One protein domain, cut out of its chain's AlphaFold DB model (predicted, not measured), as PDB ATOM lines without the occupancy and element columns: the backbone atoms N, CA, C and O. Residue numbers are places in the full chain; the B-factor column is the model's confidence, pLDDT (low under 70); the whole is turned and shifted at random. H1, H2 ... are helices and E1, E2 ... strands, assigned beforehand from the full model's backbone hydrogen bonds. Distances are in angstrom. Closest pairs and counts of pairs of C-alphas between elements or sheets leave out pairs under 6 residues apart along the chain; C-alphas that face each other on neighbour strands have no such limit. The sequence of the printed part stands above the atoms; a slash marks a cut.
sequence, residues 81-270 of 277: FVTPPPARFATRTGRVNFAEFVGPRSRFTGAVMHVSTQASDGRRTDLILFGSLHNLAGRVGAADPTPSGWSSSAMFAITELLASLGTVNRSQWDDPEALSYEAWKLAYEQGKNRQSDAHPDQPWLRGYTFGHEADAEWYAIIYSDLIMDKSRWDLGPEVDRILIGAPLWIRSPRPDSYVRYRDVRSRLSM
ATOM      1  N   PHE A  81     -38.788  10.874   6.481       94.44
ATOM      2  CA  PHE A  81     -39.606   9.929   7.272       94.44
ATOM      3  C   PHE A  81     -39.424   9.939   8.803       94.44
ATOM      4  O   PHE A  81     -39.977   9.079   9.486       94.44
ATOM      5  N   VAL A  82     -38.756  10.947   9.365       94.44
ATOM      6  CA  VAL A  82     -38.769  11.221  10.810       94.44
ATOM      7  C   VAL A  82     -40.102  11.818  11.269       94.44
ATOM      8  O   VAL A  82     -40.510  11.618  12.411       94.44
ATOM      9  N   THR A  83     -40.816  12.496  10.362       92.50
ATOM     10  CA  THR A  83     -42.139  13.082  10.605       92.50
ATOM     11  C   THR A  83     -43.150  12.003  11.008       92.50
ATOM     12  O   THR A  83     -43.229  10.986  10.311       92.50
ATOM     13  N   PRO A  84     -43.951  12.199  12.072       93.31
ATOM     14  CA  PRO A  84     -44.988  11.246  12.459       93.31
ATOM     15  C   PRO A  84     -45.967  10.929  11.312       93.31
ATOM     16  O   PRO A  84     -46.246  11.812  10.496       93.31
ATOM     17  N   PRO A  85     -46.478   9.689  11.216       94.19
ATOM     18  CA  PRO A  85     -47.532   9.345  10.263       94.19
ATOM     19  C   PRO A  85     -48.858  10.067  10.595       94.19
ATOM     20  O   PRO A  85     -49.072  10.430  11.756       94.19
ATOM     21  N   PRO A  86     -49.777  10.239   9.624       95.12
ATOM     22  CA  PRO A  86     -49.675   9.801   8.230       95.12
ATOM     23  C   PRO A  86     -49.113  10.879   7.285       95.12
ATOM     24  O   PRO A  86     -49.536  12.037   7.291       95.12
ATOM     25  N   ALA A  87     -48.207  10.478   6.398       95.62
ATOM     26  CA  ALA A  87     -47.783  11.253   5.243       95.62
ATOM     27  C   ALA A  87     -48.810  11.105   4.114       95.62
ATOM     28  O   ALA A  87     -49.235  10.001   3.792       95.62
ATOM     29  N   ARG A  88     -49.178  12.218   3.470       95.19
ATOM     30  CA  ARG A  88     -50.041  12.209   2.273       95.19
ATOM     31  C   ARG A  88     -49.240  12.056   0.983       95.19
ATOM     32  O   ARG A  88     -49.675  11.389   0.045       95.19
ATOM     33  N   PHE A  89     -48.071  12.686   0.940       97.25
ATOM     34  CA  PHE A  89     -47.143  12.634  -0.179       97.25
ATOM     35  C   PHE A  89     -45.759  12.251   0.323       97.25
ATOM     36  O   PHE A  89     -45.367  12.608   1.436       97.25
ATOM     37  N   ALA A  90     -45.011  11.552  -0.519       97.50
ATOM     38  CA  ALA A  90     -43.642  11.166  -0.234       97.50
ATOM     39  C   ALA A  90     -42.767  11.364  -1.472       97.50
ATOM     40  O   ALA A  90     -43.208  11.130  -2.601       97.50
ATOM     41  N   THR A  91     -41.522  11.776  -1.256       97.19
ATOM     42  CA  THR A  91     -40.538  11.947  -2.327       97.19
ATOM     43  C   THR A  91     -39.136  11.654  -1.830       97.19
ATOM     44  O   THR A  91     -38.767  12.063  -0.732       97.19
ATOM     45  N   ARG A  92     -38.333  10.959  -2.631       95.69
ATOM     46  CA  ARG A  92     -36.910  10.762  -2.341       95.69
ATOM     47  C   ARG A  92     -36.165  10.302  -3.586       95.69
ATOM     48  O   ARG A  92     -36.767   9.936  -4.594       95.69
ATOM     49  N   THR A  93     -34.847  10.259  -3.460       94.88
ATOM     50  CA  THR A  93     -33.967   9.500  -4.343       94.88
ATOM     51  C   THR A  93     -33.573   8.190  -3.669       94.88
ATOM     52  O   THR A  93     -33.294   8.161  -2.468       94.88
ATOM     53  N   GLY A  94     -33.561   7.094  -4.420       93.56
ATOM     54  CA  GLY A  94     -33.038   5.822  -3.940       93.56
ATOM     55  C   GLY A  94     -33.300   4.663  -4.888       93.56
ATOM     56  O   GLY A  94     -33.813   4.825  -5.997       93.56
ATOM     57  N   ARG A  95     -32.960   3.459  -4.426       95.44
ATOM     58  CA  ARG A  95     -33.148   2.253  -5.223       95.44
ATOM     59  C   ARG A  95     -34.627   1.907  -5.337       95.44
ATOM     60  O   ARG A  95     -35.290   1.675  -4.329       95.44
ATOM     61  N   VAL A  96     -35.103   1.768  -6.570       96.38
ATOM     62  CA  VAL A  96     -36.445   1.276  -6.884       96.38
ATOM     63  C   VAL A  96     -36.323  -0.075  -7.574       96.38
ATOM     64  O   VAL A  96     -35.721  -0.188  -8.643       96.38
ATOM     65  N   ASN A  97     -36.903  -1.108  -6.973       95.44
ATOM     66  CA  ASN A  97     -37.032  -2.424  -7.591       95.44
ATOM     67  C   ASN A  97     -38.429  -2.561  -8.177       95.44
ATOM     68  O   ASN A  97     -39.405  -2.185  -7.531       95.44
ATOM     69  N   PHE A  98     -38.531  -3.127  -9.373       94.44
ATOM     70  CA  PHE A  98     -39.799  -3.233 -10.064       94.44
ATOM     71  C   PHE A  98     -40.192  -4.691 -10.316       94.44
ATOM     72  O   PHE A  98     -39.398  -5.505 -10.809       94.44
ATOM     73  N   ALA A  99     -41.443  -5.000  -9.995       92.81
ATOM     74  CA  ALA A  99     -42.061  -6.299 -10.191       92.81
ATOM     75  C   ALA A  99     -43.469  -6.151 -10.769       92.81
ATOM     76  O   ALA A  99     -44.120  -5.114 -10.644       92.81
ATOM     77  N   GLU A 100     -43.936  -7.186 -11.452       91.12
ATOM     78  CA  GLU A 100     -45.331  -7.297 -11.854       91.12
ATOM     79  C   GLU A 100     -46.178  -7.527 -10.602       91.12
ATOM     80  O   GLU A 100     -45.707  -8.132  -9.649       91.12
ATOM     81  N   PHE A 101     -47.415  -7.045 -10.577       90.06
ATOM     82  CA  PHE A 101     -48.395  -7.357  -9.539       90.06
ATOM     83  C   PHE A 101     -49.324  -8.449 -10.082       90.06
ATOM     84  O   PHE A 101     -50.248  -8.153 -10.841       90.06
ATOM     85  N   VAL A 102     -49.042  -9.715  -9.761       84.56
ATOM     86  CA  VAL A 102     -49.662 -10.882 -10.418       84.56
ATOM     87  C   VAL A 102     -50.764 -11.465  -9.566       84.56
ATOM     88  O   VAL A 102     -50.451 -12.099  -8.568       84.56
ATOM     89  N   GLY A 103     -52.031 -11.292  -9.960       72.88
ATOM     90  CA  GLY A 103     -53.184 -11.760  -9.185       72.88
ATOM     91  C   GLY A 103     -54.104 -12.695  -9.973       72.88
ATOM     92  O   GLY A 103     -54.240 -12.540 -11.186       72.88
ATOM     93  N   PRO A 104     -54.815 -13.625  -9.307       57.25
ATOM     94  CA  PRO A 104     -55.594 -14.692  -9.952       57.25
ATOM     95  C   PRO A 104     -56.748 -14.206 -10.851       57.25
ATOM     96  O   PRO A 104     -57.334 -14.999 -11.584       57.25
ATOM     97  N   ARG A 105     -57.102 -12.915 -10.801       54.50
ATOM     98  CA  ARG A 105     -58.146 -12.288 -11.633       54.50
ATOM     99  C   ARG A 105     -57.795 -10.868 -12.077       54.50
ATOM    100  O   ARG A 105     -58.703 -10.080 -12.349       54.50
ATOM    101  N   SER A 106     -56.514 -10.495 -12.108       54.09
ATOM    102  CA  SER A 106     -56.144  -9.120 -12.444       54.09
ATOM    103  C   SER A 106     -56.484  -8.828 -13.913       54.09
ATOM    104  O   SER A 106     -55.710  -9.121 -14.819       54.09
ATOM    105  N   ARG A 107     -57.659  -8.225 -14.160       50.09
ATOM    106  CA  ARG A 107     -58.037  -7.658 -15.471       50.09
ATOM    107  C   ARG A 107     -57.062  -6.565 -15.929       50.09
ATOM    108  O   ARG A 107     -57.071  -6.189 -17.094       50.09
ATOM    109  N   PHE A 108     -56.236  -6.067 -15.010       57.09
ATOM    110  CA  PHE A 108     -55.225  -5.052 -15.238       57.09
ATOM    111  C   PHE A 108     -53.844  -5.616 -14.915       57.09
ATOM    112  O   PHE A 108     -53.634  -6.187 -13.849       57.09
ATOM    113  N   THR A 109     -52.901  -5.419 -15.828       77.75
ATOM    114  CA  THR A 109     -51.473  -5.673 -15.627       77.75
ATOM    115  C   THR A 109     -50.915  -4.633 -14.653       77.75
ATOM    116  O   THR A 109     -50.598  -3.494 -15.018       77.75
ATOM    117  N   GLY A 110     -50.879  -4.999 -13.372       88.81
ATOM    118  CA  GLY A 110     -50.381  -4.147 -12.298       88.81
ATOM    119  C   GLY A 110     -48.866  -4.248 -12.138       88.81
ATOM    120  O   GLY A 110     -48.238  -5.219 -12.556       88.81
ATOM    121  N   ALA A 111     -48.280  -3.240 -11.511       92.12
ATOM    122  CA  ALA A 111     -46.868  -3.183 -11.175       92.12
ATOM    123  C   ALA A 111     -46.705  -2.848  -9.692       92.12
ATOM    124  O   ALA A 111     -47.438  -2.007  -9.169       92.12
ATOM    125  N   VAL A 112     -45.725  -3.475  -9.048       94.75
ATOM    126  CA  VAL A 112     -45.257  -3.157  -7.698       94.75
ATOM    127  C   VAL A 112     -43.864  -2.548  -7.813       94.75
ATOM    128  O   VAL A 112     -42.975  -3.121  -8.448       94.75
ATOM    129  N   MET A 113     -43.666  -1.384  -7.207       96.56
ATOM    130  CA  MET A 113     -42.365  -0.746  -7.057       96.56
ATOM    131  C   MET A 113     -42.008  -0.708  -5.578       96.56
ATOM    132  O   MET A 113     -42.745  -0.152  -4.769       96.56
ATOM    133  N   HIS A 114     -40.877  -1.310  -5.242       96.75
ATOM    134  CA  HIS A 114     -40.375  -1.378  -3.881       96.75
ATOM    135  C   HIS A 114     -39.184  -0.442  -3.715       96.75
ATOM    136  O   HIS A 114     -38.194  -0.566  -4.447       96.75
ATOM    137  N   VAL A 115     -39.274   0.444  -2.728       95.88
ATOM    138  CA  VAL A 115     -38.181   1.310  -2.290       95.88
ATOM    139  C   VAL A 115     -37.877   0.988  -0.841       95.88
ATOM    140  O   VAL A 115     -38.780   0.980  -0.014       95.88
ATOM    141  N   SER A 116     -36.604   0.769  -0.538       93.81
ATOM    142  CA  SER A 116     -36.137   0.657   0.838       93.81
ATOM    143  C   SER A 116     -35.220   1.830   1.126       93.81
ATOM    144  O   SER A 116     -34.322   2.132   0.333       93.81
ATOM    145  N   THR A 117     -35.492   2.544   2.212       93.06
ATOM    146  CA  THR A 117     -34.750   3.745   2.576       93.06
ATOM    147  C   THR A 117     -34.576   3.866   4.082       93.06
ATOM    148  O   THR A 117     -35.249   3.187   4.849       93.06
ATOM    149  N   GLN A 118     -33.664   4.733   4.508       94.12
ATOM    150  CA  GLN A 118     -33.370   4.977   5.915       94.12
ATOM    151  C   GLN A 118     -33.618   6.448   6.243       94.12
ATOM    152  O   GLN A 118     -33.137   7.337   5.538       94.12
ATOM    153  N   ALA A 119     -34.415   6.711   7.270       93.25
ATOM    154  CA  ALA A 119     -34.606   8.039   7.835       93.25
ATOM    155  C   ALA A 119     -33.307   8.541   8.490       93.25
ATOM    156  O   ALA A 119     -32.429   7.746   8.830       93.25
ATOM    157  N   SER A 120     -33.176   9.853   8.684       94.56
ATOM    158  CA  SER A 120     -31.999  10.451   9.333       94.56
ATOM    159  C   SER A 120     -31.768   9.978  10.772       94.56
ATOM    160  O   SER A 120     -30.635  10.015  11.247       94.56
ATOM    161  N   ASP A 121     -32.805   9.480  11.448       93.62
ATOM    162  CA  ASP A 121     -32.717   8.861  12.778       93.62
ATOM    163  C   ASP A 121     -32.306   7.375  12.749       93.62
ATOM    164  O   ASP A 121     -32.255   6.720  13.789       93.62
ATOM    165  N   GLY A 122     -32.006   6.838  11.566       92.38
ATOM    166  CA  GLY A 122     -31.576   5.460  11.373       92.38
ATOM    167  C   GLY A 122     -32.714   4.452  11.209       92.38
ATOM    168  O   GLY A 122     -32.426   3.309  10.847       92.38
ATOM    169  N   ARG A 123     -33.984   4.838  11.397       91.94
ATOM    170  CA  ARG A 123     -35.119   3.934  11.156       91.94
ATOM    171  C   ARG A 123     -35.239   3.610   9.677       91.94
ATOM    172  O   ARG A 123     -35.226   4.521   8.841       91.94
ATOM    173  N   ARG A 124     -35.405   2.338   9.320       93.81
ATOM    174  CA  ARG A 124     -35.646   1.977   7.919       93.81
ATOM    175  C   ARG A 124     -37.137   1.968   7.606       93.81
ATOM    176  O   ARG A 124     -37.985   1.515   8.371       93.81
ATOM    177  N   THR A 125     -37.438   2.531   6.447       95.38
ATOM    178  CA  THR A 125     -38.774   2.732   5.914       95.38
ATOM    179  C   THR A 125     -38.862   2.040   4.560       95.38
ATOM    180  O   THR A 125     -38.092   2.357   3.648       95.38
ATOM    181  N   ASP A 126     -39.809   1.117   4.421       96.31
ATOM    182  CA  ASP A 126     -40.089   0.455   3.150       96.31
ATOM    183  C   ASP A 126     -41.349   1.074   2.516       96.31
ATOM    184  O   ASP A 126     -42.406   1.197   3.135       96.31
ATOM    185  N   LEU A 127     -41.228   1.492   1.257       97.00
ATOM    186  CA  LEU A 127     -42.319   2.009   0.435       97.00
ATOM    187  C   LEU A 127     -42.727   0.959  -0.591       97.00
ATOM    188  O   LEU A 127     -41.915   0.530  -1.418       97.00
ATOM    189  N   ILE A 128     -44.011   0.612  -0.587       97.62
ATOM    190  CA  ILE A 128     -44.636  -0.253  -1.579       97.62
ATOM    191  C   ILE A 128     -45.593   0.580  -2.427       97.62
ATOM    192  O   ILE A 128     -46.681   0.968  -1.999       97.62
ATOM    193  N   LEU A 129     -45.181   0.857  -3.658       97.75
ATOM    194  CA  LEU A 129     -45.958   1.649  -4.599       97.75
ATOM    195  C   LEU A 129     -46.602   0.742  -5.642       97.75
ATOM    196  O   LEU A 129     -45.932  -0.071  -6.277       97.75
ATOM    197  N   PHE A 130     -47.897   0.923  -5.858       95.50
ATOM    198  CA  PHE A 130     -48.655   0.179  -6.850       95.50
ATOM    199  C   PHE A 130     -49.010   1.069  -8.035       95.50
ATOM    200  O   PHE A 130     -49.358   2.242  -7.897       95.50
ATOM    201  N   GLY A 131     -48.918   0.505  -9.231       93.56
ATOM    202  CA  GLY A 131     -49.179   1.226 -10.466       93.56
ATOM    203  C   GLY A 131     -49.611   0.312 -11.598       93.56
ATOM    204  O   GLY A 131     -49.813  -0.888 -11.424       93.56
ATOM    205  N   SER A 132     -49.737   0.884 -12.792       91.12
ATOM    206  CA  SER A 132     -50.001   0.111 -14.007       91.12
ATOM    207  C   SER A 132     -48.703  -0.205 -14.740       91.12
ATOM    208  O   SER A 132     -47.869   0.685 -14.919       91.12
ATOM    209  N   LEU A 133     -48.560  -1.427 -15.264       90.12
ATOM    210  CA  LEU A 133     -47.460  -1.765 -16.175       90.12
ATOM    211  C   LEU A 133     -47.452  -0.871 -17.426       90.12
ATOM    212  O   LEU A 133     -46.383  -0.558 -17.945       90.12
ATOM    213  N   HIS A 134     -48.614  -0.383 -17.879       89.00
ATOM    214  CA  HIS A 134     -48.709   0.531 -19.026       89.00
ATOM    215  C   HIS A 134     -47.989   1.869 -18.805       89.00
ATOM    216  O   HIS A 134     -47.591   2.526 -19.768       89.00
ATOM    217  N   ASN A 135     -47.782   2.262 -17.547       92.00
ATOM    218  CA  ASN A 135     -47.114   3.510 -17.195       92.00
ATOM    219  C   ASN A 135     -45.580   3.388 -17.178       92.00
ATOM    220  O   ASN A 135     -44.903   4.411 -17.069       92.00
ATOM    221  N   LEU A 136     -45.012   2.184 -17.348       89.19
ATOM    222  CA  LEU A 136     -43.560   1.931 -17.385       89.19
ATOM    223  C   LEU A 136     -42.925   2.172 -18.768       89.19
ATOM    224  O   LEU A 136     -42.074   1.406 -19.218       89.19
ATOM    225  N   ALA A 137     -43.394   3.209 -19.468       71.19
ATOM    226  CA  ALA A 137     -42.975   3.705 -20.787       71.19
ATOM    227  C   ALA A 137     -41.856   2.908 -21.507       71.19
ATOM    228  O   ALA A 137     -40.686   3.282 -21.468       71.19
ATOM    229  N   GLY A 138     -42.215   1.817 -22.193       72.00
ATOM    230  CA  GLY A 138     -41.294   1.056 -23.055       72.00
ATOM    231  C   GLY A 138     -40.146   0.329 -22.339       72.00
ATOM    232  O   GLY A 138     -39.302  -0.269 -23.004       72.00
ATOM    233  N   ARG A 139     -40.098   0.356 -21.000       79.62
ATOM    234  CA  ARG A 139     -39.093  -0.342 -20.182       79.62
ATOM    235  C   ARG A 139     -39.464  -1.796 -19.913       79.62
ATOM    236  O   ARG A 139     -38.574  -2.620 -19.708       79.62
ATOM    237  N   VAL A 140     -40.760  -2.093 -19.955       80.94
ATOM    238  CA  VAL A 140     -41.332  -3.429 -19.787       80.94
ATOM    239  C   VAL A 140     -42.266  -3.715 -20.960       80.94
ATOM    240  O   VAL A 140     -43.043  -2.856 -21.370       80.94
ATOM    241  N   GLY A 141     -42.177  -4.914 -21.518       72.00
ATOM    242  CA  GLY A 141     -43.035  -5.431 -22.575       72.00
ATOM    243  C   GLY A 141     -43.395  -6.895 -22.332       72.00
ATOM    244  O   GLY A 141     -42.941  -7.509 -21.372       72.00
ATOM    245  N   ALA A 142     -44.185  -7.479 -23.236       68.50
ATOM    246  CA  ALA A 142     -44.755  -8.825 -23.084       68.50
ATOM    247  C   ALA A 142     -43.727  -9.959 -22.874       68.50
ATOM    248  O   ALA A 142     -44.089 -11.040 -22.429       68.50
ATOM    249  N   ALA A 143     -42.452  -9.720 -23.187       69.38
ATOM    250  CA  ALA A 143     -41.362 -10.681 -23.031       69.38
ATOM    251  C   ALA A 143     -40.502 -10.464 -21.763       69.38
ATOM    252  O   ALA A 143     -39.477 -11.125 -21.610       69.38
ATOM    253  N   ASP A 144     -40.856  -9.510 -20.896       74.75
ATOM    254  CA  ASP A 144     -40.190  -9.283 -19.603       74.75
ATOM    255  C   ASP A 144     -40.721 -10.118 -18.434       74.75
ATOM    256  O   ASP A 144     -39.892 -10.513 -17.600       74.75
ATOM    257  N   PRO A 145     -42.034 -10.422 -18.344       65.50
ATOM    258  CA  PRO A 145     -42.527 -11.369 -17.360       65.50
ATOM    259  C   PRO A 145     -41.777 -12.693 -17.490       65.50
ATOM    260  O   PRO A 145     -41.545 -13.222 -18.576       65.50
ATOM    261  N   THR A 146     -41.321 -13.189 -16.352       64.56
ATOM    262  CA  THR A 146     -40.412 -14.333 -16.209       64.56
ATOM    263  C   THR A 146     -40.836 -15.133 -14.975       64.56
ATOM    264  O   THR A 146     -41.649 -14.626 -14.204       64.56
ATOM    265  N   PRO A 147     -40.372 -16.391 -14.845       66.94
ATOM    266  CA  PRO A 147     -41.165 -17.583 -14.536       66.94
ATOM    267  C   PRO A 147     -41.983 -17.507 -13.240       66.94
ATOM    268  O   PRO A 147     -41.739 -16.672 -12.375       66.94
ATOM    269  N   SER A 148     -42.937 -18.434 -13.115       78.81
ATOM    270  CA  SER A 148     -43.767 -18.635 -11.924       78.81
ATOM    271  C   SER A 148     -42.971 -18.528 -10.622       78.81
ATOM    272  O   SER A 148     -41.840 -19.009 -10.528       78.81
ATOM    273  N   GLY A 149     -43.598 -17.988  -9.591       86.44
ATOM    274  CA  GLY A 149     -43.057 -17.996  -8.240       86.44
ATOM    275  C   GLY A 149     -44.174 -17.810  -7.230       86.44
ATOM    276  O   GLY A 149     -45.354 -17.869  -7.578       86.44
ATOM    277  N   TRP A 150     -43.795 -17.587  -5.978       91.12
ATOM    278  CA  TRP A 150     -44.759 -17.302  -4.927       91.12
ATOM    279  C   TRP A 150     -45.595 -16.050  -5.255       91.12
ATOM    280  O   TRP A 150     -45.087 -15.065  -5.797       91.12
ATOM    281  N   SER A 151     -46.882 -16.100  -4.919       87.19
ATOM    282  CA  SER A 151     -47.817 -14.972  -4.972       87.19
ATOM    283  C   SER A 151     -48.614 -14.940  -3.669       87.19
ATOM    284  O   SER A 151     -48.849 -15.991  -3.069       87.19
ATOM    285  N   SER A 152     -48.997 -13.746  -3.208       87.75
ATOM    286  CA  SER A 152     -49.736 -13.619  -1.948       87.75
ATOM    287  C   SER A 152     -51.217 -13.955  -2.130       87.75
ATOM    288  O   SER A 152     -51.837 -13.606  -3.133       87.75
ATOM    289  N   SER A 153     -51.827 -14.560  -1.114       87.25
ATOM    290  CA  SER A 153     -53.286 -14.668  -1.010       87.25
ATOM    291  C   SER A 153     -53.953 -13.330  -0.652       87.25
ATOM    292  O   SER A 153     -55.134 -13.141  -0.938       87.25
ATOM    293  N   ALA A 154     -53.202 -12.372  -0.096       88.38
ATOM    294  CA  ALA A 154     -53.693 -11.058   0.331       88.38
ATOM    295  C   ALA A 154     -53.920 -10.054  -0.805       88.38
ATOM    296  O   ALA A 154     -54.321  -8.913  -0.590       88.38
ATOM    297  N   MET A 155     -53.705 -10.466  -2.050       86.06
ATOM    298  CA  MET A 155     -53.821  -9.579  -3.204       86.06
ATOM    299  C   MET A 155     -55.194  -8.939  -3.384       86.06
ATOM    300  O   MET A 155     -55.277  -7.818  -3.885       86.06
ATOM    301  N   PHE A 156     -56.267  -9.626  -2.988       85.62
ATOM    302  CA  PHE A 156     -57.612  -9.053  -3.027       85.62
ATOM    303  C   PHE A 156     -57.747  -7.878  -2.060       85.62
ATOM    304  O   PHE A 156     -58.264  -6.836  -2.456       85.62
ATOM    305  N   ALA A 157     -57.206  -8.012  -0.849       88.56
ATOM    306  CA  ALA A 157     -57.203  -6.950   0.150       88.56
ATOM    307  C   ALA A 157     -56.386  -5.743  -0.312       88.56
ATOM    308  O   ALA A 157     -56.845  -4.610  -0.231       88.56
ATOM    309  N   ILE A 158     -55.210  -5.982  -0.896       89.44
ATOM    310  CA  ILE A 158     -54.390  -4.908  -1.466       89.44
ATOM    311  C   ILE A 158     -55.098  -4.230  -2.640       89.44
ATOM    312  O   ILE A 158     -55.074  -3.011  -2.760       89.44
ATOM    313  N   THR A 159     -55.784  -4.989  -3.493       88.19
ATOM    314  CA  THR A 159     -56.557  -4.402  -4.598       88.19
ATOM    315  C   THR A 159     -57.697  -3.526  -4.077       88.19
ATOM    316  O   THR A 159     -57.933  -2.452  -4.626       88.19
ATOM    317  N   GLU A 160     -58.383  -3.947  -3.013       87.06
ATOM    318  CA  GLU A 160     -59.428  -3.153  -2.359       87.06
ATOM    319  C   GLU A 160     -58.865  -1.887  -1.698       87.06
ATOM    320  O   GLU A 160     -59.425  -0.802  -1.879       87.06
ATOM    321  N   LEU A 161     -57.724  -1.994  -1.012       88.12
ATOM    322  CA  LEU A 161     -57.007  -0.853  -0.444       88.12
ATOM    323  C   LEU A 161     -56.703   0.194  -1.522       88.12
ATOM    324  O   LEU A 161     -56.978   1.377  -1.341       88.12
ATOM    325  N   LEU A 162     -56.178  -0.244  -2.667       88.19
ATOM    326  CA  LEU A 162     -55.843   0.640  -3.782       88.19
ATOM    327  C   LEU A 162     -57.089   1.230  -4.447       88.19
ATOM    328  O   LEU A 162     -57.100   2.412  -4.783       88.19
ATOM    329  N   ALA A 163     -58.145   0.435  -4.631       86.44
ATOM    330  CA  ALA A 163     -59.393   0.894  -5.234       86.44
ATOM    331  C   ALA A 163     -60.120   1.923  -4.355       86.44
ATOM    332  O   ALA A 163     -60.748   2.842  -4.878       86.44
ATOM    333  N   SER A 164     -60.017   1.779  -3.033       84.62
ATOM    334  CA  SER A 164     -60.584   2.706  -2.055       84.62
ATOM    335  C   SER A 164     -59.645   3.850  -1.671       84.62
ATOM    336  O   SER A 164     -60.029   4.693  -0.863       84.62
ATOM    337  N   LEU A 165     -58.426   3.898  -2.219       85.62
ATOM    338  CA  LEU A 165     -57.401   4.881  -1.851       85.62
ATOM    339  C   LEU A 165     -57.116   4.906  -0.336       85.62
ATOM    340  O   LEU A 165     -56.891   5.966   0.239       85.62
ATOM    341  N   GLY A 166     -57.170   3.744   0.322       82.69
ATOM    342  CA  GLY A 166     -56.959   3.622   1.767       82.69
ATOM    343  C   GLY A 166     -58.194   3.864   2.638       82.69
ATOM    344  O   GLY A 166     -58.104   3.738   3.853       82.69
ATOM    345  N   THR A 167     -59.352   4.198   2.058       81.25
ATOM    346  CA  THR A 167     -60.544   4.595   2.838       81.25
ATOM    347  C   THR A 167     -61.422   3.431   3.298       81.25
ATOM    348  O   THR A 167     -62.275   3.616   4.164       81.25
ATOM    349  N   VAL A 168     -61.238   2.232   2.737       77.25
ATOM    350  CA  VAL A 168     -62.052   1.050   3.050       77.25
ATOM    351  C   VAL A 168     -61.145  -0.136   3.370       77.25
ATOM    352  O   VAL A 168     -60.319  -0.520   2.545       77.25
ATOM    353  N   ASN A 169     -61.352  -0.756   4.536       73.75
ATOM    354  CA  ASN A 169     -60.812  -2.077   4.866       73.75
ATOM    355  C   ASN A 169     -61.977  -3.033   5.158       73.75
ATOM    356  O   ASN A 169     -62.563  -2.983   6.237       73.75
ATOM    357  N   ARG A 170     -62.353  -3.867   4.182       75.31
ATOM    358  CA  ARG A 170     -63.328  -4.964   4.374       75.31
ATOM    359  C   ARG A 170     -62.649  -6.326   4.371       75.31
ATOM    360  O   ARG A 170     -63.310  -7.358   4.262       75.31
ATOM    361  N   SER A 171     -61.326  -6.327   4.402       70.56
ATOM    362  CA  SER A 171     -60.550  -7.532   4.237       70.56
ATOM    363  C   SER A 171     -60.441  -8.266   5.574       70.56
ATOM    364  O   SER A 171     -60.389  -7.626   6.615       70.56
ATOM    365  N   GLN A 172     -60.348  -9.598   5.534       69.38
ATOM    366  CA  GLN A 172     -60.089 -10.446   6.717       69.38
ATOM    367  C   GLN A 172     -58.729 -10.170   7.395       69.38
ATOM    368  O   GLN A 172     -58.373 -10.805   8.384       69.38
ATOM    369  N   TRP A 173     -57.902  -9.303   6.802       70.94
ATOM    370  CA  TRP A 173     -56.706  -8.755   7.423       70.94
ATOM    371  C   TRP A 173     -57.185  -7.538   8.213       70.94
ATOM    372  O   TRP A 173     -57.125  -6.396   7.748       70.94
ATOM    373  N   ASP A 174     -57.796  -7.856   9.355       70.44
ATOM    374  CA  ASP A 174     -58.751  -7.004  10.069       70.44
ATOM    375  C   ASP A 174     -58.150  -5.679  10.564       70.44
ATOM    376  O   ASP A 174     -58.886  -4.731  10.845       70.44
ATOM    377  N   ASP A 175     -56.819  -5.572  10.624       87.50
ATOM    378  CA  ASP A 175     -56.121  -4.360  11.033       87.50
ATOM    379  C   ASP A 175     -55.129  -3.818   9.977       87.50
ATOM    380  O   ASP A 175     -54.569  -4.570   9.170       87.50
ATOM    381  N   PRO A 176     -54.874  -2.495   9.987       89.06
ATOM    382  CA  PRO A 176     -53.992  -1.843   9.020       89.06
ATOM    383  C   PRO A 176     -52.548  -2.367   8.990       89.06
ATOM    384  O   PRO A 176     -51.922  -2.344   7.923       89.06
ATOM    385  N   GLU A 177     -51.996  -2.840  10.115       92.56
ATOM    386  CA  GLU A 177     -50.631  -3.377  10.134       92.56
ATOM    387  C   GLU A 177     -50.554  -4.716   9.406       92.56
ATOM    388  O   GLU A 177     -49.637  -4.911   8.612       92.56
ATOM    389  N   ALA A 178     -51.530  -5.609   9.605       92.25
ATOM    390  CA  ALA A 178     -51.584  -6.888   8.896       92.25
ATOM    391  C   ALA A 178     -51.646  -6.693   7.377       92.25
ATOM    392  O   ALA A 178     -50.930  -7.354   6.621       92.25
ATOM    393  N   LEU A 179     -52.450  -5.730   6.924       91.88
ATOM    394  CA  LEU A 179     -52.521  -5.374   5.512       91.88
ATOM    395  C   LEU A 179     -51.201  -4.773   5.003       91.88
ATOM    396  O   LEU A 179     -50.791  -5.036   3.869       91.88
ATOM    397  N   SER A 180     -50.507  -4.007   5.848       93.81
ATOM    398  CA  SER A 180     -49.222  -3.403   5.496       93.81
ATOM    399  C   SER A 180     -48.086  -4.414   5.420       93.81
ATOM    400  O   SER A 180     -47.286  -4.380   4.482       93.81
ATOM    401  N   TYR A 181     -48.085  -5.381   6.331       93.88
ATOM    402  CA  TYR A 181     -47.217  -6.547   6.292       93.88
ATOM    403  C   TYR A 181     -47.423  -7.362   5.005       93.88
ATOM    404  O   TYR A 181     -46.460  -7.730   4.331       93.88
ATOM    405  N   GLU A 182     -48.671  -7.586   4.591       93.19
ATOM    406  CA  GLU A 182     -48.962  -8.304   3.346       93.19
ATOM    407  C   GLU A 182     -48.553  -7.532   2.082       93.19
ATOM    408  O   GLU A 182     -48.056  -8.133   1.123       93.19
ATOM    409  N   ALA A 183     -48.694  -6.203   2.073       94.06
ATOM    410  CA  ALA A 183     -48.172  -5.365   0.993       94.06
ATOM    411  C   ALA A 183     -46.643  -5.462   0.897       94.06
ATOM    412  O   ALA A 183     -46.087  -5.595  -0.198       94.06
ATOM    413  N   TRP A 184     -45.963  -5.443   2.043       94.81
ATOM    414  CA  TRP A 184     -44.518  -5.625   2.119       94.81
ATOM    415  C   TRP A 184     -44.087  -7.007   1.628       94.81
ATOM    416  O   TRP A 184     -43.189  -7.102   0.788       94.81
ATOM    417  N   LYS A 185     -44.784  -8.078   2.029       92.62
ATOM    418  CA  LYS A 185     -44.535  -9.425   1.499       92.62
ATOM    419  C   LYS A 185     -44.692  -9.483  -0.014       92.62
ATOM    420  O   LYS A 185     -43.886 -10.112  -0.688       92.62
ATOM    421  N   LEU A 186     -45.684  -8.807  -0.591       91.88
ATOM    422  CA  LEU A 186     -45.808  -8.718  -2.050       91.88
ATOM    423  C   LEU A 186     -44.586  -8.037  -2.688       91.88
ATOM    424  O   LEU A 186     -44.012  -8.559  -3.639       91.88
ATOM    425  N   ALA A 187     -44.120  -6.916  -2.146       92.31
ATOM    426  CA  ALA A 187     -42.924  -6.237  -2.650       92.31
ATOM    427  C   ALA A 187     -41.635  -7.081  -2.531       92.31
ATOM    428  O   ALA A 187     -40.789  -7.110  -3.443       92.31
ATOM    429  N   TYR A 188     -41.476  -7.766  -1.398       89.25
ATOM    430  CA  TYR A 188     -40.244  -8.450  -1.018       89.25
ATOM    431  C   TYR A 188     -40.190  -9.915  -1.476       89.25
ATOM    432  O   TYR A 188     -39.139 -10.410  -1.895       89.25
ATOM    433  N   GLU A 189     -41.321 -10.611  -1.460       89.75
ATOM    434  CA  GLU A 189     -41.406 -12.058  -1.659       89.75
ATOM    435  C   GLU A 189     -42.044 -12.472  -2.974       89.75
ATOM    436  O   GLU A 189     -41.845 -13.608  -3.408       89.75
ATOM    437  N   GLN A 190     -42.786 -11.587  -3.644       88.88
ATOM    438  CA  GLN A 190     -43.449 -11.979  -4.879       88.88
ATOM    439  C   GLN A 190     -42.431 -12.446  -5.924       88.88
ATOM    440  O   GLN A 190     -41.443 -11.774  -6.235       88.88
ATOM    441  N   GLY A 191     -42.688 -13.643  -6.448       90.06
ATOM    442  CA  GLY A 191     -41.826 -14.322  -7.400       90.06
ATOM    443  C   GLY A 191     -40.660 -15.087  -6.783       90.06
ATOM    444  O   GLY A 191     -39.901 -15.695  -7.539       90.06
ATOM    445  N   LYS A 192     -40.504 -15.105  -5.450       91.69
ATOM    446  CA  LYS A 192     -39.539 -16.000  -4.798       91.69
ATOM    447  C   LYS A 192     -39.821 -17.453  -5.186       91.69
ATOM    448  O   LYS A 192     -40.970 -17.879  -5.334       91.69
ATOM    449  N   ASN A 193     -38.749 -18.196  -5.400       90.12
ATOM    450  CA  ASN A 193     -38.729 -19.618  -5.693       90.12
ATOM    451  C   ASN A 193     -37.402 -20.208  -5.184       90.12
ATOM    452  O   ASN A 193     -36.475 -19.477  -4.833       90.12
ATOM    453  N   ARG A 194     -37.261 -21.538  -5.229       89.81
ATOM    454  CA  ARG A 194     -36.055 -22.233  -4.744       89.81
ATOM    455  C   ARG A 194     -34.748 -21.703  -5.349       89.81
ATOM    456  O   ARG A 194     -33.715 -21.736  -4.688       89.81
ATOM    457  N   GLN A 195     -34.777 -21.250  -6.602       88.31
ATOM    458  CA  GLN A 195     -33.594 -20.717  -7.270       88.31
ATOM    459  C   GLN A 195     -33.232 -19.320  -6.750       88.31
ATOM    460  O   GLN A 195     -32.056 -19.063  -6.515       88.31
ATOM    461  N   SER A 196     -34.209 -18.430  -6.555       90.44
ATOM    462  CA  SER A 196     -33.942 -17.111  -5.972       90.44
ATOM    463  C   SER A 196     -33.528 -17.201  -4.506       90.44
ATOM    464  O   SER A 196     -32.669 -16.441  -4.079       90.44
ATOM    465  N   ASP A 197     -34.088 -18.149  -3.749       89.75
ATOM    466  CA  ASP A 197     -33.757 -18.328  -2.329       89.75
ATOM    467  C   ASP A 197     -32.306 -18.791  -2.139       89.75
ATOM    468  O   ASP A 197     -31.638 -18.389  -1.191       89.75
ATOM    469  N   ALA A 198     -31.783 -19.585  -3.078       92.00
ATOM    470  CA  ALA A 198     -30.380 -19.992  -3.093       92.00
ATOM    471  C   ALA A 198     -29.411 -18.861  -3.505       92.00
ATOM    472  O   ALA A 198     -28.201 -19.002  -3.326       92.00
ATOM    473  N   HIS A 199     -29.920 -17.764  -4.075       89.88
ATOM    474  CA  HIS A 199     -29.130 -16.680  -4.667       89.88
ATOM    475  C   HIS A 199     -29.750 -15.298  -4.374       89.88
ATOM    476  O   HIS A 199     -30.190 -14.602  -5.299       89.88
ATOM    477  N   PRO A 200     -29.806 -14.878  -3.097       87.19
ATOM    478  CA  PRO A 200     -30.462 -13.630  -2.692       87.19
ATOM    479  C   PRO A 200     -29.811 -12.369  -3.291       87.19
ATOM    480  O   PRO A 200     -30.464 -11.336  -3.434       87.19
ATOM    481  N   ASP A 201     -28.544 -12.450  -3.694       89.94
ATOM    482  CA  ASP A 201     -27.777 -11.399  -4.369       89.94
ATOM    483  C   ASP A 201     -28.111 -11.255  -5.869       89.94
ATOM    484  O   ASP A 201     -27.676 -10.300  -6.519       89.94
ATOM    485  N   GLN A 202     -28.914 -12.167  -6.425       91.44
ATOM    486  CA  GLN A 202     -29.258 -12.228  -7.847       91.44
ATOM    487  C   GLN A 202     -30.753 -11.956  -8.075       91.44
ATOM    488  O   GLN A 202     -31.513 -12.853  -8.455       91.44
ATOM    489  N   PRO A 203     -31.216 -10.702  -7.922       90.31
ATOM    490  CA  PRO A 203     -32.641 -10.365  -7.985       90.31
ATOM    491  C   PRO A 203     -33.294 -10.640  -9.352       90.31
ATOM    492  O   PRO A 203     -34.519 -10.717  -9.444       90.31
ATOM    493  N   TRP A 204     -32.501 -10.841 -10.414       90.94
ATOM    494  CA  TRP A 204     -32.982 -11.270 -11.734       90.94
ATOM    495  C   TRP A 204     -33.434 -12.740 -11.794       90.94
ATOM    496  O   TRP A 204     -34.026 -13.147 -12.800       90.94
ATOM    497  N   LEU A 205     -33.135 -13.542 -10.763       89.94
ATOM    498  CA  LEU A 205     -33.618 -14.919 -10.608       89.94
ATOM    499  C   LEU A 205     -34.999 -14.991  -9.943       89.94
ATOM    500  O   LEU A 205     -35.680 -16.009 -10.073       89.94
ATOM    501  N   ARG A 206     -35.432 -13.916  -9.268       90.50
ATOM    502  CA  ARG A 206     -36.792 -13.803  -8.728       90.50
ATOM    503  C   ARG A 206     -37.786 -13.733  -9.892       90.50
ATOM    504  O   ARG A 206     -37.573 -13.001 -10.858       90.50
ATOM    505  N   GLY A 207     -38.857 -14.518  -9.820       90.12
ATOM    506  CA  GLY A 207     -39.980 -14.443 -10.754       90.12
ATOM    507  C   GLY A 207     -40.656 -13.075 -10.707       90.12
ATOM    508  O   GLY A 207     -40.471 -12.317  -9.755       90.12
ATOM    509  N   TYR A 208     -41.427 -12.741 -11.740       89.81
ATOM    510  CA  TYR A 208     -42.203 -11.493 -11.840       89.81
ATOM    511  C   TYR A 208     -41.407 -10.171 -11.760       89.81
ATOM    512  O   TYR A 208     -41.975  -9.111 -12.011       89.81
ATOM    513  N   THR A 209     -40.106 -10.181 -11.458       91.31
ATOM    514  CA  THR A 209     -39.261  -8.983 -11.469       91.31
ATOM    515  C   THR A 209     -38.753  -8.690 -12.868       91.31
ATOM    516  O   THR A 209     -38.388  -9.586 -13.634       91.31
ATOM    517  N   PHE A 210     -38.685  -7.406 -13.207       90.50
ATOM    518  CA  PHE A 210     -38.234  -6.983 -14.534       90.50
ATOM    519  C   PHE A 210     -37.054  -6.013 -14.508       90.50
ATOM    520  O   PHE A 210     -36.336  -5.921 -15.508       90.50
ATOM    521  N   GLY A 211     -36.763  -5.366 -13.378       93.25
ATOM    522  CA  GLY A 211     -35.548  -4.571 -13.251       93.25
ATOM    523  C   GLY A 211     -35.456  -3.737 -11.986       93.25
ATOM    524  O   GLY A 211     -36.298  -3.824 -11.092       93.25
ATOM    525  N   HIS A 212     -34.409  -2.921 -11.929       95.44
ATOM    526  CA  HIS A 212     -34.226  -1.922 -10.882       95.44
ATOM    527  C   HIS A 212     -33.497  -0.685 -11.407       95.44
ATOM    528  O   HIS A 212     -32.768  -0.747 -12.396       95.44
ATOM    529  N   GLU A 213     -33.687   0.420 -10.699       95.69
ATOM    530  CA  GLU A 213     -32.889   1.638 -10.802       95.69
ATOM    531  C   GLU A 213     -32.268   1.901  -9.432       95.69
ATOM    532  O   GLU A 213     -32.969   1.812  -8.428       95.69
ATOM    533  N   ALA A 214     -30.962   2.156  -9.374       95.06
ATOM    534  CA  ALA A 214     -30.237   2.275  -8.108       95.06
ATOM    535  C   ALA A 214     -30.423   3.647  -7.448       95.06
ATOM    536  O   ALA A 214     -30.390   3.739  -6.225       95.06
ATOM    537  N   ASP A 215     -30.632   4.680  -8.261       95.19
ATOM    538  CA  ASP A 215     -30.629   6.078  -7.832       95.19
ATOM    539  C   ASP A 215     -31.819   6.832  -8.440       95.19
ATOM    540  O   ASP A 215     -31.673   7.872  -9.071       95.19
ATOM    541  N   ALA A 216     -33.019   6.252  -8.349       95.50
ATOM    542  CA  ALA A 216     -34.214   6.830  -8.948       95.50
ATOM    543  C   ALA A 216     -34.811   7.898  -8.033       95.50
ATOM    544  O   ALA A 216     -35.018   7.662  -6.845       95.50
ATOM    545  N   GLU A 217     -35.182   9.030  -8.613       95.62
ATOM    546  CA  GLU A 217     -36.044  10.021  -7.983       95.62
ATOM    547  C   GLU A 217     -37.500   9.606  -8.173       95.62
ATOM    548  O   GLU A 217     -37.928   9.261  -9.279       95.62
ATOM    549  N   TRP A 218     -38.296   9.656  -7.119       96.75
ATOM    550  CA  TRP A 218     -39.697   9.268  -7.181       96.75
ATOM    551  C   TRP A 218     -40.562  10.218  -6.368       96.75
ATOM    552  O   TRP A 218     -40.117  10.792  -5.381       96.75
ATOM    553  N   TYR A 219     -41.813  10.368  -6.800       97.88
ATOM    554  CA  TYR A 219     -42.830  11.156  -6.111       97.88
ATOM    555  C   TYR A 219     -44.121  10.345  -6.066       97.88
ATOM    556  O   TYR A 219     -44.582   9.851  -7.101       97.88
ATOM    557  N   ALA A 220     -44.700  10.188  -4.880       98.25
ATOM    558  CA  ALA A 220     -45.825   9.293  -4.643       98.25
ATOM    559  C   ALA A 220     -46.912   9.933  -3.776       98.25
ATOM    560  O   ALA A 220     -46.631  10.744  -2.893       98.25
ATOM    561  N   ILE A 221     -48.153   9.515  -4.026       97.38
ATOM    562  CA  ILE A 221     -49.268   9.681  -3.095       97.38
ATOM    563  C   ILE A 221     -49.327   8.452  -2.192       97.38
ATOM    564  O   ILE A 221     -49.140   7.331  -2.667       97.38
ATOM    565  N   ILE A 222     -49.571   8.671  -0.906       97.44
ATOM    566  CA  ILE A 222     -49.566   7.640   0.127       97.44
ATOM    567  C   ILE A 222     -50.995   7.438   0.633       97.44
ATOM    568  O   ILE A 222     -51.704   8.398   0.931       97.44
ATOM    569  N   TYR A 223     -51.419   6.177   0.674       95.38
ATOM    570  CA  TYR A 223     -52.749   5.735   1.101       95.38
ATOM    571  C   TYR A 223     -52.728   5.104   2.496       95.38
ATOM    572  O   TYR A 223     -53.721   5.176   3.210       95.38
ATOM    573  N   SER A 224     -51.609   4.484   2.876       95.62
ATOM    574  CA  SER A 224     -51.373   3.932   4.214       95.62
ATOM    575  C   SER A 224     -49.940   4.230   4.636       95.62
ATOM    576  O   SER A 224     -49.025   4.147   3.816       95.62
ATOM    577  N   ASP A 225     -49.751   4.581   5.901       96.69
ATOM    578  CA  ASP A 225     -48.464   4.956   6.470       96.69
ATOM    579  C   ASP A 225     -48.429   4.566   7.945       96.69
ATOM    580  O   ASP A 225     -49.079   5.205   8.776       96.69
ATOM    581  N   LEU A 226     -47.711   3.488   8.255       95.56
ATOM    582  CA  LEU A 226     -47.742   2.854   9.567       95.56
ATOM    583  C   LEU A 226     -46.339   2.605  10.099       95.56
ATOM    584  O   LEU A 226     -45.447   2.160   9.377       95.56
ATOM    585  N   ILE A 227     -46.175   2.851  11.397       95.38
ATOM    586  CA  ILE A 227     -45.050   2.341  12.177       95.38
ATOM    587  C   ILE A 227     -45.418   0.916  12.586       95.38
ATOM    588  O   ILE A 227     -46.509   0.697  13.104       95.38
ATOM    589  N   MET A 228     -44.530  -0.036  12.323       94.62
ATOM    590  CA  MET A 228     -44.798  -1.456  12.525       94.62
ATOM    591  C   MET A 228     -44.467  -1.879  13.956       94.62
ATOM    592  O   MET A 228     -43.383  -1.571  14.460       94.62
ATOM    593  N   ASP A 229     -45.355  -2.648  14.587       92.62
ATOM    594  CA  ASP A 229     -45.036  -3.316  15.844       92.62
ATOM    595  C   ASP A 229     -44.093  -4.505  15.589       92.62
ATOM    596  O   ASP A 229     -44.491  -5.579  15.124       92.62
ATOM    597  N   LYS A 230     -42.812  -4.319  15.925       88.25
ATOM    598  CA  LYS A 230     -41.770  -5.346  15.768       88.25
ATOM    599  C   LYS A 230     -41.983  -6.581  16.642       88.25
ATOM    600  O   LYS A 230     -41.376  -7.611  16.375       88.25
ATOM    601  N   SER A 231     -42.807  -6.497  17.688       90.38
ATOM    602  CA  SER A 231     -43.137  -7.666  18.509       90.38
ATOM    603  C   SER A 231     -44.137  -8.599  17.822       90.38
ATOM    604  O   SER A 231     -44.213  -9.780  18.159       90.38
ATOM    605  N   ARG A 232     -44.878  -8.079  16.835       90.12
ATOM    606  CA  ARG A 232     -45.938  -8.794  16.127       90.12
ATOM    607  C   ARG A 232     -45.482  -9.394  14.800       90.12
ATOM    608  O   ARG A 232     -45.975 -10.454  14.415       90.12
ATOM    609  N   TRP A 233     -44.563  -8.729  14.101       89.50
ATOM    610  CA  TRP A 233     -44.180  -9.083  12.734       89.50
ATOM    611  C   TRP A 233     -42.698  -9.420  12.615       89.50
ATOM    612  O   TRP A 233     -41.838  -8.636  13.009       89.50
ATOM    613  N   ASP A 234     -42.394 -10.542  11.965       84.12
ATOM    614  CA  ASP A 234     -41.033 -10.853  11.530       84.12
ATOM    615  C   ASP A 234     -40.762 -10.205  10.163       84.12
ATOM    616  O   ASP A 234     -40.967 -10.798   9.103       84.12
ATOM    617  N   LEU A 235     -40.376  -8.930  10.197       78.38
ATOM    618  CA  LEU A 235     -39.963  -8.140   9.028       78.38
ATOM    619  C   LEU A 235     -38.431  -8.131   8.843       78.38
ATOM    620  O   LEU A 235     -37.896  -7.394   8.010       78.38
ATOM    621  N   GLY A 236     -37.711  -8.930   9.638       70.00
ATOM    622  CA  GLY A 236     -36.290  -8.732   9.898       70.00
ATOM    623  C   GLY A 236     -36.021  -7.512  10.799       70.00
ATOM    624  O   GLY A 236     -36.912  -6.704  11.063       70.00
ATOM    625  N   PRO A 237     -34.780  -7.345  11.289       59.88
ATOM    626  CA  PRO A 237     -34.464  -6.364  12.335       59.88
ATOM    627  C   PRO A 237     -34.631  -4.890  11.921       59.88
ATOM    628  O   PRO A 237     -34.664  -4.007  12.783       59.88
ATOM    629  N   GLU A 238     -34.748  -4.602  10.625       76.12
ATOM    630  CA  GLU A 238     -34.529  -3.254  10.100       76.12
ATOM    631  C   GLU A 238     -35.791  -2.504   9.648       76.12
ATOM    632  O   GLU A 238     -35.705  -1.300   9.475       76.12
ATOM    633  N   VAL A 239     -36.952  -3.131   9.426       90.69
ATOM    634  CA  VAL A 239     -38.123  -2.376   8.921       90.69
ATOM    635  C   VAL A 239     -38.940  -1.813  10.083       90.69
ATOM    636  O   VAL A 239     -39.563  -2.558  10.833       90.69
ATOM    637  N   ASP A 240     -38.946  -0.488  10.226       94.06
ATOM    638  CA  ASP A 240     -39.680   0.231  11.277       94.06
ATOM    639  C   ASP A 240     -41.017   0.795  10.791       94.06
ATOM    640  O   ASP A 240     -41.956   0.952  11.571       94.06
ATOM    641  N   ARG A 241     -41.098   1.161   9.510       95.69
ATOM    642  CA  ARG A 241     -42.229   1.896   8.943       95.69
ATOM    643  C   ARG A 241     -42.527   1.404   7.536       95.69
ATOM    644  O   ARG A 241     -41.610   1.211   6.738       95.69
ATOM    645  N   ILE A 242     -43.804   1.225   7.229       96.88
ATOM    646  CA  ILE A 242     -44.276   0.805   5.912       96.88
ATOM    647  C   ILE A 242     -45.220   1.867   5.358       96.88
ATOM    648  O   ILE A 242     -46.189   2.258   6.010       96.88
ATOM    649  N   LEU A 243     -44.946   2.313   4.132       97.62
ATOM    650  CA  LEU A 243     -45.816   3.206   3.376       97.62
ATOM    651  C   LEU A 243     -46.351   2.482   2.144       97.62
ATOM    652  O   LEU A 243     -45.596   1.858   1.397       97.62
ATOM    653  N   ILE A 244     -47.648   2.620   1.895       97.56
ATOM    654  CA  ILE A 244     -48.327   2.059   0.728       97.56
ATOM    655  C   ILE A 244     -48.961   3.182  -0.059       97.56
ATOM    656  O   ILE A 244     -49.663   4.025   0.497       97.56
ATOM    657  N   GLY A 245     -48.752   3.179  -1.369       97.06
ATOM    658  CA  GLY A 245     -49.233   4.262  -2.205       97.06
ATOM    659  C   GLY A 245     -49.206   3.957  -3.688       97.06
ATOM    660  O   GLY A 245     -49.138   2.803  -4.115       97.06
ATOM    661  N   ALA A 246     -49.222   5.023  -4.477       97.19
ATOM    662  CA  ALA A 246     -49.045   4.966  -5.916       97.19
ATOM    663  C   ALA A 246     -48.052   6.043  -6.378       97.19
ATOM    664  O   ALA A 246     -48.099   7.177  -5.890       97.19
ATOM    665  N   PRO A 247     -47.160   5.743  -7.339       97.50
ATOM    666  CA  PRO A 247     -46.257   6.752  -7.861       97.50
ATOM    667  C   PRO A 247     -47.019   7.696  -8.793       97.50
ATOM    668  O   PRO A 247     -47.779   7.255  -9.661       97.50
ATOM    669  N   LEU A 248     -46.749   8.995  -8.688       96.62
ATOM    670  CA  LEU A 248     -47.049   9.935  -9.766       96.62
ATOM    671  C   LEU A 248     -46.018   9.725 -10.882       96.62
ATOM    672  O   LEU A 248     -46.377   9.525 -12.046       96.62
ATOM    673  N   TRP A 249     -44.734   9.684 -10.514       96.62
ATOM    674  CA  TRP A 249     -43.632   9.376 -11.419       96.62
ATOM    675  C   TRP A 249     -42.443   8.733 -10.708       96.62
ATOM    676  O   TRP A 249     -42.247   8.887  -9.504       96.62
ATOM    677  N   ILE A 250     -41.626   8.041 -11.503       96.50
ATOM    678  CA  ILE A 250     -40.280   7.592 -11.136       96.50
ATOM    679  C   ILE A 250     -39.354   8.007 -12.276       96.50
ATOM    680  O   ILE A 250     -39.620   7.695 -13.444       96.50
ATOM    681  N   ARG A 251     -38.285   8.728 -11.958       94.25
ATOM    682  CA  ARG A 251     -37.307   9.281 -12.892       94.25
ATOM    683  C   ARG A 251     -35.927   8.745 -12.551       94.25
ATOM    684  O   ARG A 251     -35.494   8.792 -11.410       94.25
ATOM    685  N   SER A 252     -35.229   8.265 -13.568       93.25
ATOM    686  CA  SER A 252     -33.811   7.970 -13.464       93.25
ATOM    687  C   SER A 252     -32.992   9.215 -13.823       93.25
ATOM    688  O   SER A 252     -33.272   9.822 -14.866       93.25
ATOM    689  N   PRO A 253     -31.984   9.599 -13.022       89.19
ATOM    690  CA  PRO A 253     -31.090  10.706 -13.344       89.19
ATOM    691  C   PRO A 253     -30.183  10.381 -14.538       89.19
ATOM    692  O   PRO A 253     -29.687  11.296 -15.193       89.19
ATOM    693  N   ARG A 254     -29.979   9.093 -14.862       89.00
ATOM    694  CA  ARG A 254     -29.114   8.638 -15.958       89.00
ATOM    695  C   ARG A 254     -29.895   7.722 -16.909       89.00
ATOM    696  O   ARG A 254     -30.391   6.687 -16.485       89.00
ATOM    697  N   PRO A 255     -29.989   8.030 -18.215       82.62
ATOM    698  CA  PRO A 255     -30.788   7.232 -19.154       82.62
ATOM    699  C   PRO A 255     -30.466   5.725 -19.189       82.62
ATOM    700  O   PRO A 255     -31.371   4.921 -19.447       82.62
ATOM    701  N   ASP A 256     -29.212   5.368 -18.890       84.94
ATOM    702  CA  ASP A 256     -28.656   4.015 -19.006       84.94
ATOM    703  C   ASP A 256     -28.434   3.296 -17.660       84.94
ATOM    704  O   ASP A 256     -27.868   2.204 -17.643       84.94
ATOM    705  N   SER A 257     -28.852   3.868 -16.522       90.69
ATOM    706  CA  SER A 257     -28.655   3.219 -15.211       90.69
ATOM    707  C   SER A 257     -29.720   2.176 -14.866       90.69
ATOM    708  O   SER A 257     -29.490   1.333 -13.999       90.69
ATOM    709  N   TYR A 258     -30.849   2.167 -15.580       93.00
ATOM    710  CA  TYR A 258     -31.891   1.169 -15.371       93.00
ATOM    711  C   TYR A 258     -31.419  -0.221 -15.814       93.00
ATOM    712  O   TYR A 258     -31.171  -0.479 -16.996       93.00
ATOM    713  N   VAL A 259     -31.364  -1.156 -14.867       93.75
ATOM    714  CA  VAL A 259     -30.966  -2.539 -15.120       93.75
ATOM    715  C   VAL A 259     -32.200  -3.387 -15.381       93.75
ATOM    716  O   VAL A 259     -32.942  -3.742 -14.463       93.75
ATOM    717  N   ARG A 260     -32.377  -3.789 -16.639       92.69
ATOM    718  CA  ARG A 260     -33.422  -4.727 -17.058       92.69
ATOM    719  C   ARG A 260     -32.967  -6.175 -16.867       92.69
ATOM    720  O   ARG A 260     -31.993  -6.631 -17.469       92.69
ATOM    721  N   TYR A 261     -33.695  -6.946 -16.067       91.94
ATOM    722  CA  TYR A 261     -33.307  -8.317 -15.704       91.94
ATOM    723  C   TYR A 261     -33.384  -9.318 -16.855       91.94
ATOM    724  O   TYR A 261     -32.625 -10.289 -16.891       91.94
ATOM    725  N   ARG A 262     -34.238  -9.070 -17.850       89.12
ATOM    726  CA  ARG A 262     -34.235  -9.834 -19.104       89.12
ATOM    727  C   ARG A 262     -32.869  -9.799 -19.802       89.12
ATOM    728  O   ARG A 262     -32.394 -10.839 -20.264       89.12
ATOM    729  N   ASP A 263     -32.224  -8.638 -19.840       90.50
ATOM    730  CA  ASP A 263     -30.948  -8.460 -20.537       90.50
ATOM    731  C   ASP A 263     -29.813  -9.151 -19.776       90.50
ATOM    732  O   ASP A 263     -28.970  -9.820 -20.378       90.50
ATOM    733  N   VAL A 264     -29.846  -9.083 -18.441       90.38
ATOM    734  CA  VAL A 264     -28.917  -9.812 -17.561       90.38
ATOM    735  C   VAL A 264     -29.010 -11.321 -17.808       90.38
ATOM    736  O   VAL A 264     -28.002 -11.966 -18.106       90.38
ATOM    737  N   ARG A 265     -30.225 -11.882 -17.783       87.25
ATOM    738  CA  ARG A 265     -30.464 -13.316 -18.033       87.25
ATOM    739  C   ARG A 265     -30.001 -13.756 -19.422       87.25
ATOM    740  O   ARG A 265     -29.353 -14.794 -19.562       87.25
ATOM    741  N   SER A 266     -30.270 -12.942 -20.441       86.38
ATOM    742  CA  SER A 266     -29.867 -13.226 -21.825       86.38
ATOM    743  C   SER A 266     -28.341 -13.294 -21.975       86.38
ATOM    744  O   SER A 266     -27.815 -14.197 -22.631       86.38
ATOM    745  N   ARG A 267     -27.605 -12.390 -21.312       87.44
ATOM    746  CA  ARG A 267     -26.131 -12.395 -21.295       87.44
ATOM    747  C   ARG A 267     -25.564 -13.637 -20.602       87.44
ATOM    748  O   ARG A 267     -24.595 -14.213 -21.100       87.44
ATOM    749  N   LEU A 268     -26.167 -14.076 -19.495       84.44
ATOM    750  CA  LEU A 268     -25.749 -15.289 -18.778       84.44
ATOM    751  C   LEU A 268     -25.953 -16.556 -19.624       84.44
ATOM    752  O   LEU A 268     -25.048 -17.385 -19.715       84.44
ATOM    753  N   SER A 269     -27.092 -16.667 -20.314       79.06
ATOM    754  CA  SER A 269     -27.382 -17.789 -21.221       79.06
ATOM    755  C   SER A 269     -26.404 -17.873 -22.405       79.06
ATOM    756  O   SER A 269     -25.971 -18.957 -22.796       79.06
ATOM    757  N   MET A 270     -25.991 -16.733 -22.969       72.56
ATOM    758  CA  MET A 270     -24.983 -16.720 -24.036       72.56
ATOM    759  C   MET A 270     -23.601 -17.162 -23.549       72.56
ATOM    760  O   MET A 270     -22.910 -17.893 -24.261       72.56
TER     761      MET A 270
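This is residues 81 to 270 of the 277 residues of an uncharacterized protein of Micromonosporaceae bacterium (UniProt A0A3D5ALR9). A closed barrel of five strands, E1 to E5, makes the core; H2 crosses its outside, H1 also packs there, and H4 leads away from the barrel. The printed part has 190 residues, with E1 E2 E3 H1 H2 H3 E4 E5 H4 along the chain. Round the mixed barrel run E1 E2 E3 E5 E4; the class is mixed, helices and strands. The whole is compact, with a radius of gyration of the C-alphas of 16.0 A and spans of 49 by 36 by 32 A.

E1, residues 89 to 101, E2, 110 to 118, and E3, 124 to 132, form a meander, each strand the antiparallel neighbour of the one before; within hydrogen-bond range are N 99 and O 112, 2.9 A, and N 113 and O 129, 2.8 A. E5, residues 239 to 252, is parallel to E3, with N 128 and O 243 at 2.8 A. E4, residues 209 to 227, is antiparallel to E5, with N 244 and O 224 at 2.8 A, and to E1, with N 96 and O 213 at 2.8 A. H2, residues 176 to 189, is on the barrel, outside it, and runs across the strands, at 79 degrees to E2 on the local plane; their closest C-alphas, of Ala 187 and His 114, are 5.6 A apart. H1, residues 155 to 163, is on it too, and only just touches H2, with 3 pairs of C-alphas within 8 A, the closest those of Ile 158 and Ala 183, 6.7 A. H4, residues 261 to 270, is on the barrel; its closest C-alphas with E4, of Tyr 261 and Gly 211, are 5.0 A apart. H3, residues 194 to 197, is not on it. Every O i to N i+4 pair is within hydrogen-bond range in H1, H2 and H4; H3 is too short for one.

E1 begins at C-alpha 89 (-47.143, 12.634, -0.179), and H4 ends at C-alpha 270 (-24.983, -16.720, -24.036). E4 spans 26.8 A, E2 26.5 A and H2 19.4 A.

The farthest C-alphas, of Pro 84 and Met 270, are 50.1 A apart. The printed part has no cut; its long links are E3 to H1, H1 to H2, H3 to E4 and E4 to E5. Residues 104 to 108, 142 to 143, 145 to 147, 172 and 237 have pLDDT under 70.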